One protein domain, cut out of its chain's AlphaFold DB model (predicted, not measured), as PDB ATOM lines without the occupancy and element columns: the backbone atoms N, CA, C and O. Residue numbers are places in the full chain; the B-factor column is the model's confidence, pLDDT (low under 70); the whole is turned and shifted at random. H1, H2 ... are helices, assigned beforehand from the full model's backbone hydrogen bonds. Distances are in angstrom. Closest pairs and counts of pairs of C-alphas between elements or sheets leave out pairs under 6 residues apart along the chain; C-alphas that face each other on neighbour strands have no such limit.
ATOM      1  N   VAL A 194     -41.456  -9.801  38.124       75.38
ATOM      2  CA  VAL A 194     -41.835 -10.805  37.129       75.38
ATOM      3  C   VAL A 194     -42.348 -10.118  35.867       75.38
ATOM      4  O   VAL A 194     -43.224  -9.257  35.934       75.38
ATOM      5  N   CYS A 195     -41.813 -10.506  34.713       76.88
ATOM      6  CA  CYS A 195     -42.319 -10.135  33.394       76.88
ATOM      7  C   CYS A 195     -42.394 -11.422  32.564       76.88
ATOM      8  O   CYS A 195     -41.460 -12.211  32.601       76.88
ATOM      9  N   ASN A 196     -43.506 -11.688  31.871       79.25
ATOM     10  CA  ASN A 196     -43.716 -12.941  31.119       79.25
ATOM     11  C   ASN A 196     -43.447 -14.227  31.929       79.25
ATOM     12  O   ASN A 196     -42.876 -15.187  31.417       79.25
ATOM     13  N   SER A 197     -43.857 -14.240  33.201       81.06
ATOM     14  CA  SER A 197     -43.696 -15.386  34.112       81.06
ATOM     15  C   SER A 197     -42.249 -15.724  34.505       81.06
ATOM     16  O   SER A 197     -42.050 -16.668  35.267       81.06
ATOM     17  N   SER A 198     -41.246 -14.960  34.060       78.94
ATOM     18  CA  SER A 198     -39.856 -15.087  34.509       78.94
ATOM     19  C   SER A 198     -39.463 -13.927  35.423       78.94
ATOM     20  O   SER A 198     -39.956 -12.802  35.298       78.94
ATOM     21  N   SER A 199     -38.583 -14.204  36.389       85.25
ATOM     22  CA  SER A 199     -38.024 -13.161  37.244       85.25
ATOM     23  C   SER A 199     -37.116 -12.246  36.425       85.25
ATOM     24  O   SER A 199     -36.153 -12.734  35.835       85.25
ATOM     25  N   VAL A 200     -37.387 -10.939  36.421       88.19
ATOM     26  CA  VAL A 200     -36.574  -9.963  35.683       88.19
ATOM     27  C   VAL A 200     -35.199  -9.876  36.330       88.19
ATOM     28  O   VAL A 200     -35.054  -9.440  37.477       88.19
ATOM     29  N   THR A 201     -34.180 -10.280  35.585       89.12
ATOM     30  CA  THR A 201     -32.797 -10.234  36.045       89.12
ATOM     31  C   THR A 201     -32.305  -8.788  36.143       89.12
ATOM     32  O   THR A 201     -32.784  -7.880  35.458       89.12
ATOM     33  N   VAL A 202     -31.299  -8.545  36.991       88.31
ATOM     34  CA  VAL A 202     -30.673  -7.212  37.111       88.31
ATOM     35  C   VAL A 202     -30.091  -6.761  35.766       88.31
ATOM     36  O   VAL A 202     -30.158  -5.579  35.434       88.31
ATOM     37  N   LYS A 203     -29.573  -7.707  34.972       88.00
ATOM     38  CA  LYS A 203     -29.051  -7.444  33.631       88.00
ATOM     39  C   LYS A 203     -30.150  -6.970  32.677       88.00
ATOM     40  O   LYS A 203     -29.996  -5.910  32.093       88.00
ATOM     41  N   GLU A 204     -31.275  -7.677  32.590       86.44
ATOM     42  CA  GLU A 204     -32.400  -7.266  31.734       86.44
ATOM     43  C   GLU A 204     -32.960  -5.898  32.130       86.44
ATOM     44  O   GLU A 204     -33.291  -5.092  31.266       86.44
ATOM     45  N   ARG A 205     -33.030  -5.602  33.434       90.00
ATOM     46  CA  ARG A 205     -33.450  -4.279  33.913       90.00
ATOM     47  C   ARG A 205     -32.498  -3.183  33.438       90.00
ATOM     48  O   ARG A 205     -32.947  -2.142  32.970       90.00
ATOM     49  N   ASN A 206     -31.199  -3.428  33.553       91.38
ATOM     50  CA  ASN A 206     -30.168  -2.509  33.094       91.38
ATOM     51  C   ASN A 206     -30.217  -2.309  31.570       91.38
ATOM     52  O   ASN A 206     -30.152  -1.177  31.095       91.38
ATOM     53  N   ASP A 207     -30.403  -3.391  30.815       87.75
ATOM     54  CA  ASP A 207     -30.529  -3.352  29.358       87.75
ATOM     55  C   ASP A 207     -31.800  -2.598  28.931       87.75
ATOM     56  O   ASP A 207     -31.760  -1.792  28.000       87.75
ATOM     57  N   ALA A 208     -32.910  -2.775  29.652       89.75
ATOM     58  CA  ALA A 208     -34.152  -2.043  29.422       89.75
ATOM     59  C   ALA A 208     -34.013  -0.537  29.712       89.75
ATOM     60  O   ALA A 208     -34.538   0.285  28.962       89.75
ATOM     61  N   GLU A 209     -33.286  -0.155  30.765       93.25
ATOM     62  CA  GLU A 209     -32.979   1.251  31.063       93.25
ATOM     63  C   GLU A 209     -32.109   1.894  29.968       93.25
ATOM     64  O   GLU A 209     -32.402   3.001  29.511       93.25
ATOM     65  N   LEU A 210     -31.075   1.188  29.501       90.62
ATOM     66  CA  LEU A 210     -30.242   1.614  28.370       90.62
ATOM     67  C   LEU A 210     -31.058   1.737  27.076       90.62
ATOM     68  O   LEU A 210     -30.880   2.691  26.317       90.62
ATOM     69  N   PHE A 211     -31.963   0.790  26.824       89.56
ATOM     70  CA  PHE A 211     -32.871   0.832  25.681       89.56
ATOM     71  C   PHE A 211     -33.809   2.040  25.753       89.56
ATOM     72  O   PHE A 211     -33.973   2.743  24.757       89.56
ATOM     73  N   TYR A 212     -34.369   2.332  26.931       92.56
ATOM     74  CA  TYR A 212     -35.217   3.503  27.150       92.56
ATOM     75  C   TYR A 212     -34.480   4.813  26.846       92.56
ATOM     76  O   TYR A 212     -35.022   5.655  26.135       92.56
ATOM     77  N   LEU A 213     -33.235   4.970  27.315       92.19
ATOM     78  CA  LEU A 213     -32.415   6.153  27.017       92.19
ATOM     79  C   LEU A 213     -32.210   6.352  25.511       92.19
ATOM     80  O   LEU A 213     -32.361   7.465  25.007       92.19
ATOM     81  N   LYS A 214     -31.903   5.272  24.783       88.56
ATOM     82  CA  LYS A 214     -31.725   5.307  23.322       88.56
ATOM     83  C   LYS A 214     -33.021   5.652  22.600       88.56
ATOM     84  O   LYS A 214     -33.019   6.477  21.692       88.56
ATOM     85  N   TRP A 215     -34.124   5.032  23.011       92.31
ATOM     86  CA  TRP A 215     -35.439   5.303  22.445       92.31
ATOM     87  C   TRP A 215     -35.856   6.761  22.673       92.31
ATOM     88  O   TRP A 215     -36.255   7.421  21.719       92.31
ATOM     89  N   ALA A 216     -35.691   7.287  23.890       92.75
ATOM     90  CA  ALA A 216     -35.995   8.680  24.218       92.75
ATOM     91  C   ALA A 216     -35.147   9.662  23.390       92.75
ATOM     92  O   ALA A 216     -35.689  10.591  22.798       92.75
ATOM     93  N   ALA A 217     -33.840   9.410  23.256       88.75
ATOM     94  CA  ALA A 217     -32.955  10.225  22.421       88.75
ATOM     95  C   ALA A 217     -33.352  10.195  20.930       88.75
ATOM     96  O   ALA A 217     -33.321  11.224  20.251       88.75
ATOM     97  N   ALA A 218     -33.770   9.033  20.416       88.94
ATOM     98  CA  ALA A 218     -34.245   8.895  19.040       88.94
ATOM     99  C   ALA A 218     -35.579   9.623  18.805       88.94
ATOM    100  O   ALA A 218     -35.754  10.253  17.763       88.94
ATOM    101  N   GLN A 219     -36.511   9.562  19.762       92.75
ATOM    102  CA  GLN A 219     -37.767  10.317  19.700       92.75
ATOM    103  C   GLN A 219     -37.512  11.824  19.734       92.75
ATOM    104  O   GLN A 219     -38.080  12.557  18.930       92.75
ATOM    105  N   TRP A 220     -36.605  12.272  20.603       91.88
ATOM    106  CA  TRP A 220     -36.211  13.674  20.671       91.88
ATOM    107  C   TRP A 220     -35.610  14.175  19.356       91.88
ATOM    108  O   TRP A 220     -36.015  15.212  18.839       91.88
ATOM    109  N   SER A 221     -34.703  13.396  18.762       88.75
ATOM    110  CA  SER A 221     -34.076  13.741  17.479       88.75
ATOM    111  C   SER A 221     -35.106  13.866  16.350       88.75
ATOM    112  O   SER A 221     -34.988  14.748  15.505       88.75
ATOM    113  N   LYS A 222     -36.148  13.020  16.352       91.25
ATOM    114  CA  LYS A 222     -37.267  13.117  15.400       91.25
ATOM    115  C   LYS A 222     -38.099  14.377  15.618       91.25
ATOM    116  O   LYS A 222     -38.340  15.096  14.657       91.25
ATOM    117  N   ALA A 223     -38.479  14.671  16.862       91.62
ATOM    118  CA  ALA A 223     -39.236  15.879  17.189       91.62
ATOM    119  C   ALA A 223     -38.469  17.160  16.807       91.62
ATOM    120  O   ALA A 223     -39.059  18.112  16.291       91.62
ATOM    121  N   LYS A 224     -37.141  17.165  16.995       91.31
ATOM    122  CA  LYS A 224     -36.267  18.267  16.573       91.31
ATOM    123  C   LYS A 224     -36.251  18.425  15.049       91.31
ATOM    124  O   LYS A 224     -36.498  19.523  14.558       91.31
ATOM    125  N   ALA A 225     -36.074  17.330  14.307       91.25
ATOM    126  CA  ALA A 225     -36.110  17.345  12.844       91.25
ATOM    127  C   ALA A 225     -37.471  17.805  12.280       91.25
ATOM    128  O   ALA A 225     -37.514  18.551  11.304       91.25
ATOM    129  N   GLU A 226     -38.586  17.403  12.897       92.06
ATOM    130  CA  GLU A 226     -39.932  17.853  12.508       92.06
ATOM    131  C   GLU A 226     -40.127  19.359  12.751       92.06
ATOM    132  O   GLU A 226     -40.697  20.056  11.910       92.06
ATOM    133  N   THR A 227     -39.599  19.876  13.865       90.44
ATOM    134  CA  THR A 227     -39.648  21.310  14.198       90.44
ATOM    135  C   THR A 227     -38.808  22.139  13.219       90.44
ATOM    136  O   THR A 227     -39.256  23.184  12.744       90.44
ATOM    137  N   GLU A 228     -37.616  21.658  12.849       90.38
ATOM    138  CA  GLU A 228     -36.746  22.308  11.856       90.38
ATOM    139  C   GLU A 228     -37.387  22.340  10.457       90.38
ATOM    140  O   GLU A 228     -37.339  23.364   9.772       90.38
ATOM    141  N   GLN A 229     -38.058  21.258  10.040       87.19
ATOM    142  CA  GLN A 229     -38.783  21.218   8.763       87.19
ATOM    143  C   GLN A 229     -39.958  22.203   8.717       87.19
ATOM    144  O   GLN A 229     -40.187  22.839   7.687       87.19
ATOM    145  N   GLN A 230     -40.693  22.367   9.822       84.62
ATOM    146  CA  GLN A 230     -41.777  23.351   9.900       84.62
ATOM    147  C   GLN A 230     -41.260  24.789   9.817       84.62
ATOM    148  O   GLN A 230     -41.858  25.612   9.122       84.62
ATOM    149  N   ASN A 231     -40.134  25.087  10.470       85.69
ATOM    150  CA  ASN A 231     -39.569  26.433  10.459       85.69
ATOM    151  C   ASN A 231     -39.066  26.832   9.058       85.69
ATOM    152  O   ASN A 231     -39.300  27.951   8.603       85.69
ATOM    153  N   ASN A 232     -38.468  25.889   8.321       83.19
ATOM    154  CA  ASN A 232     -38.026  26.125   6.944       83.19
ATOM    155  C   ASN A 232     -39.190  26.362   5.966       83.19
ATOM    156  O   ASN A 232     -39.053  27.167   5.047       83.19
ATOM    157  N   ASP A 269     -31.793  19.955  27.438       81.06
ATOM    158  CA  ASP A 269     -32.003  18.881  28.411       81.06
ATOM    159  C   ASP A 269     -33.325  19.071  29.184       81.06
ATOM    160  O   ASP A 269     -34.033  18.093  29.453       81.06
ATOM    161  N   ASP A 270     -33.726  20.317  29.454       85.88
ATOM    162  CA  ASP A 270     -35.000  20.640  30.106       85.88
ATOM    163  C   ASP A 270     -36.216  20.272  29.244       85.88
ATOM    164  O   ASP A 270     -37.244  19.797  29.748       85.88
ATOM    165  N   ALA A 271     -36.114  20.450  27.928       88.19
ATOM    166  CA  ALA A 271     -37.198  20.127  27.012       88.19
ATOM    167  C   ALA A 271     -37.355  18.603  26.830       88.19
ATOM    168  O   ALA A 271     -38.483  18.095  26.851       88.19
ATOM    169  N   ILE A 272     -36.241  17.858  26.788       88.25
ATOM    170  CA  ILE A 272     -36.244  16.386  26.844       88.25
ATOM    171  C   ILE A 272     -36.871  15.909  28.156       88.25
ATOM    172  O   ILE A 272     -37.691  14.986  28.153       88.25
ATOM    173  N   GLN A 273     -36.526  16.544  29.280       88.81
ATOM    174  CA  GLN A 273     -37.010  16.146  30.600       88.81
ATOM    175  C   GLN A 273     -38.534  16.297  30.742       88.81
ATOM    176  O   GLN A 273     -39.161  15.482  31.422       88.81
ATOM    177  N   ARG A 274     -39.155  17.271  30.059       91.38
ATOM    178  CA  ARG A 274     -40.624  17.406  30.019       91.38
ATOM    179  C   ARG A 274     -41.307  16.239  29.305       91.38
ATOM    180  O   ARG A 274     -42.367  15.807  29.748       91.38
ATOM    181  N   MET A 275     -40.714  15.719  28.227       91.12
ATOM    182  CA  MET A 275     -41.265  14.568  27.495       91.12
ATOM    183  C   MET A 275     -40.918  13.227  28.152       91.12
ATOM    184  O   MET A 275     -41.710  12.284  28.103       91.12
ATOM    185  N   PHE A 276     -39.750  13.137  28.790       94.12
ATOM    186  CA  PHE A 276     -39.208  11.904  29.356       94.12
ATOM    187  C   PHE A 276     -38.733  12.132  30.801       94.12
ATOM    188  O   PHE A 276     -37.534  12.289  31.046       94.12
ATOM    189  N   PRO A 277     -39.641  12.083  31.799       92.38
ATOM    190  CA  PRO A 277     -39.333  12.457  33.185       92.38
ATOM    191  C   PRO A 277     -38.168  11.681  33.816       92.38
ATOM    192  O   PRO A 277     -37.431  12.215  34.640       92.38
ATOM    193  N   ARG A 278     -37.969  10.418  33.410       93.56
ATOM    194  CA  ARG A 278     -36.902   9.541  33.929       93.56
ATOM    195  C   ARG A 278     -35.570   9.671  33.191       93.56
ATOM    196  O   ARG A 278     -34.601   9.017  33.569       93.56
ATOM    197  N   TYR A 279     -35.505  10.473  32.131       92.56
ATOM    198  CA  TYR A 279     -34.316  10.570  31.290       92.56
ATOM    199  C   TYR A 279     -33.110  11.112  32.064       92.56
ATOM    200  O   TYR A 279     -32.039  10.520  31.998       92.56
ATOM    201  N   LYS A 280     -33.298  12.163  32.875       92.56
ATOM    202  CA  LYS A 280     -32.226  12.802  33.657       92.56
ATOM    203  C   LYS A 280     -31.577  11.853  34.666       92.56
ATOM    204  O   LYS A 280     -30.355  11.738  34.709       92.56
ATOM    205  N   GLU A 281     -32.391  11.123  35.430       93.94
ATOM    206  CA  GLU A 281     -31.902  10.128  36.396       93.94
ATOM    207  C   GLU A 281     -31.116   9.010  35.705       93.94
ATOM    208  O   GLU A 281     -30.043   8.611  36.160       93.94
ATOM    209  N   LEU A 282     -31.636   8.509  34.581       93.44
ATOM    210  CA  LEU A 282     -31.001   7.430  33.833       93.44
ATOM    211  C   LEU A 282     -29.720   7.898  33.123       93.44
ATOM    212  O   LEU A 282     -28.740   7.154  33.116       93.44
ATOM    213  N   LYS A 283     -29.693   9.124  32.587       92.38
ATOM    214  CA  LYS A 283     -28.505   9.747  31.977       92.38
ATOM    215  C   LYS A 283     -27.385   9.877  33.012       92.38
ATOM    216  O   LYS A 283     -26.268   9.442  32.747       92.38
ATOM    217  N   LEU A 284     -27.711  10.338  34.224       93.12
ATOM    218  CA  LEU A 284     -26.769  10.417  35.344       93.12
ATOM    219  C   LEU A 284     -26.252   9.032  35.775       93.12
ATOM    220  O   LEU A 284     -25.063   8.869  36.036       93.12
ATOM    221  N   LYS A 285     -27.129   8.019  35.820       94.38
ATOM    222  CA  LYS A 285     -26.774   6.647  36.225       94.38
ATOM    223  C   LYS A 285     -25.851   5.938  35.227       94.38
ATOM    224  O   LYS A 285     -24.965   5.193  35.642       94.38
ATOM    225  N   TRP A 286     -26.080   6.107  33.923       92.00
ATOM    226  CA  TRP A 286     -25.379   5.351  32.874       92.00
ATOM    227  C   TRP A 286     -24.218   6.115  32.216       92.00
ATOM    228  O   TRP A 286     -23.312   5.467  31.680       92.00
ATOM    229  N   GLY A 287     -24.217   7.448  32.297       89.69
ATOM    230  CA  GLY A 287     -23.231   8.342  31.687       89.69
ATOM    231  C   GLY A 287     -23.378   8.472  30.165       89.69
ATOM    232  O   GLY A 287     -23.776   7.534  29.470       89.69
ATOM    233  N   ASP A 288     -22.990   9.626  29.613       82.00
ATOM    234  CA  ASP A 288     -23.146   9.936  28.178       82.00
ATOM    235  C   ASP A 288     -22.366   8.985  27.254       82.00
ATOM    236  O   ASP A 288     -22.773   8.706  26.121       82.00
ATOM    237  N   GLN A 289     -21.261   8.419  27.751       71.25
ATOM    238  CA  GLN A 289     -20.393   7.516  26.991       71.25
ATOM    239  C   GLN A 289     -21.086   6.203  26.594       71.25
ATOM    240  O   GLN A 289     -20.780   5.635  25.543       71.25
ATOM    241  N   LYS A 290     -22.031   5.707  27.406       70.56
ATOM    242  CA  LYS A 290     -22.762   4.461  27.109       70.56
ATOM    243  C   LYS A 290     -23.959   4.681  26.189       70.56
ATOM    244  O   LYS A 290     -24.374   3.745  25.509       70.56
ATOM    245  N   ILE A 291     -24.478   5.906  26.138       70.50
ATOM    246  CA  ILE A 291     -25.613   6.280  25.287       70.50
ATOM    247  C   ILE A 291     -25.150   6.423  23.832       70.50
ATOM    248  O   ILE A 291     -25.801   5.896  22.932       70.50
ATOM    249  N   LYS A 292     -23.983   7.052  23.607       66.88
ATOM    250  CA  LYS A 292     -23.395   7.244  22.266       66.88
ATOM    251  C   LYS A 292     -22.808   5.979  21.650       66.88
ATOM    252  O   LYS A 292     -22.695   5.906  20.430       66.88
ATOM    253  N   LYS A 293     -22.478   4.960  22.453       60.91
ATOM    254  CA  LYS A 293     -22.277   3.608  21.925       60.91
ATOM    255  C   LYS A 293     -23.642   3.070  21.512       60.91
ATOM    256  O   LYS A 293     -24.315   2.332  22.244       60.91
ATOM    257  N   THR A 294     -24.056   3.433  20.302       56.12
ATOM    258  CA  THR A 294     -24.906   2.581  19.488       56.12
ATOM    259  C   THR A 294     -24.271   1.203  19.549       56.12
ATOM    260  O   THR A 294     -23.276   0.901  18.904       56.12
ATOM    261  N   PHE A 295     -24.843   0.354  20.396       55.34
ATOM    262  CA  PHE A 295     -24.716  -1.089  20.304       55.34
ATOM    263  C   PHE A 295     -25.482  -1.503  19.046       55.34
ATOM    264  O   PHE A 295     -26.435  -2.269  19.093       55.34
ATOM    265  N   THR A 296     -25.101  -0.920  17.910       54.38
ATOM    266  CA  THR A 296     -25.052  -1.643  16.666       54.38
ATOM    267  C   THR A 296     -24.034  -2.721  16.987       54.38
ATOM    268  O   THR A 296     -22.830  -2.533  16.838       54.38
ATOM    269  N   GLN A 297     -24.498  -3.835  17.561       59.41
ATOM    270  CA  GLN A 297     -23.821  -5.073  17.237       59.41
ATOM    271  C   GLN A 297     -23.801  -5.031  15.724       59.41
ATOM    272  O   GLN A 297     -24.863  -4.970  15.101       59.41
TER     273      GLN A 297
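This is residues 194 to 232 and 269 to 297 of the 391 residues of the protein "Ubiquitin-like domain-containing protein" of Reticulomyxa filosa (UniProt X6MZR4). One long straight helix, H1, makes the long axis, and three short helices, H2, H3 and H4, sit in a loose arc along one side of its middle part. Both ends of H1 stick out beyond this group, and residues 194 to 201 lead into it as a free tail. The 68 printed residues hold four named helices, in the order H1, H2, H3, H4, and no named strand: all helix. The whole is loose, with a radius of gyration of the C-alphas of 14.6 A, and only just elongated, with spans of 49 by 25 by 24 A.

Near the start of the printed part, residues 194 to 195 and residues 198 to 199, stretches too short to be named strands, are paired as strands are, antiparallel. H1, residues 202 to 232, begins at C-alpha 202 (-30.673, -7.212, 37.111) and measures 45.6 A. After the cut come H2, residues 269 to 275, 10.3 A, and H3, residues 279 to 286, 10.5 A. H4, residues 288 to 292, 6.5 A, ends at C-alpha 292 (-23.395, 7.244, 22.266).

H1 touches H3 with residues 209 to 216 alone, at a steep tilt of 47 degrees, opposite ways; their closest C-alphas, of Leu 213 and Tyr 279, are 6.4 A apart. H1 and H4 only just touch, with 3 pairs of C-alphas within 8 A, the closest being Lys 214 and Ile 291 at 6.5 A. H1 and H2 are close but not clearly touching, about perpendicular at 81 degrees, with the C-alphas of Trp 220 and Ile 272, their closest, 6.7 A apart. H2 and H3 touch only at the corner, and only just, with 3 pairs within 8 A, closest at Gln 273 and Tyr 279, 6.2 A. H3 and H4 meet only through their link, and H2 and H4 are apart. Every O i to N i+4 pair is within hydrogen-bond range in H1, H3 and H4; in H2, 2 of 3 are.

The C-alphas farthest apart, of Ser 197 and Asn 232, are 49.9 A apart. Residues 233 to 268 are not printed, and C-alphas 232 and 269 are 23.4 A apart across the cut. The links H2 to H3 and H3 to H4 are tight. Residues 292 to 297 have pLDDT under 70.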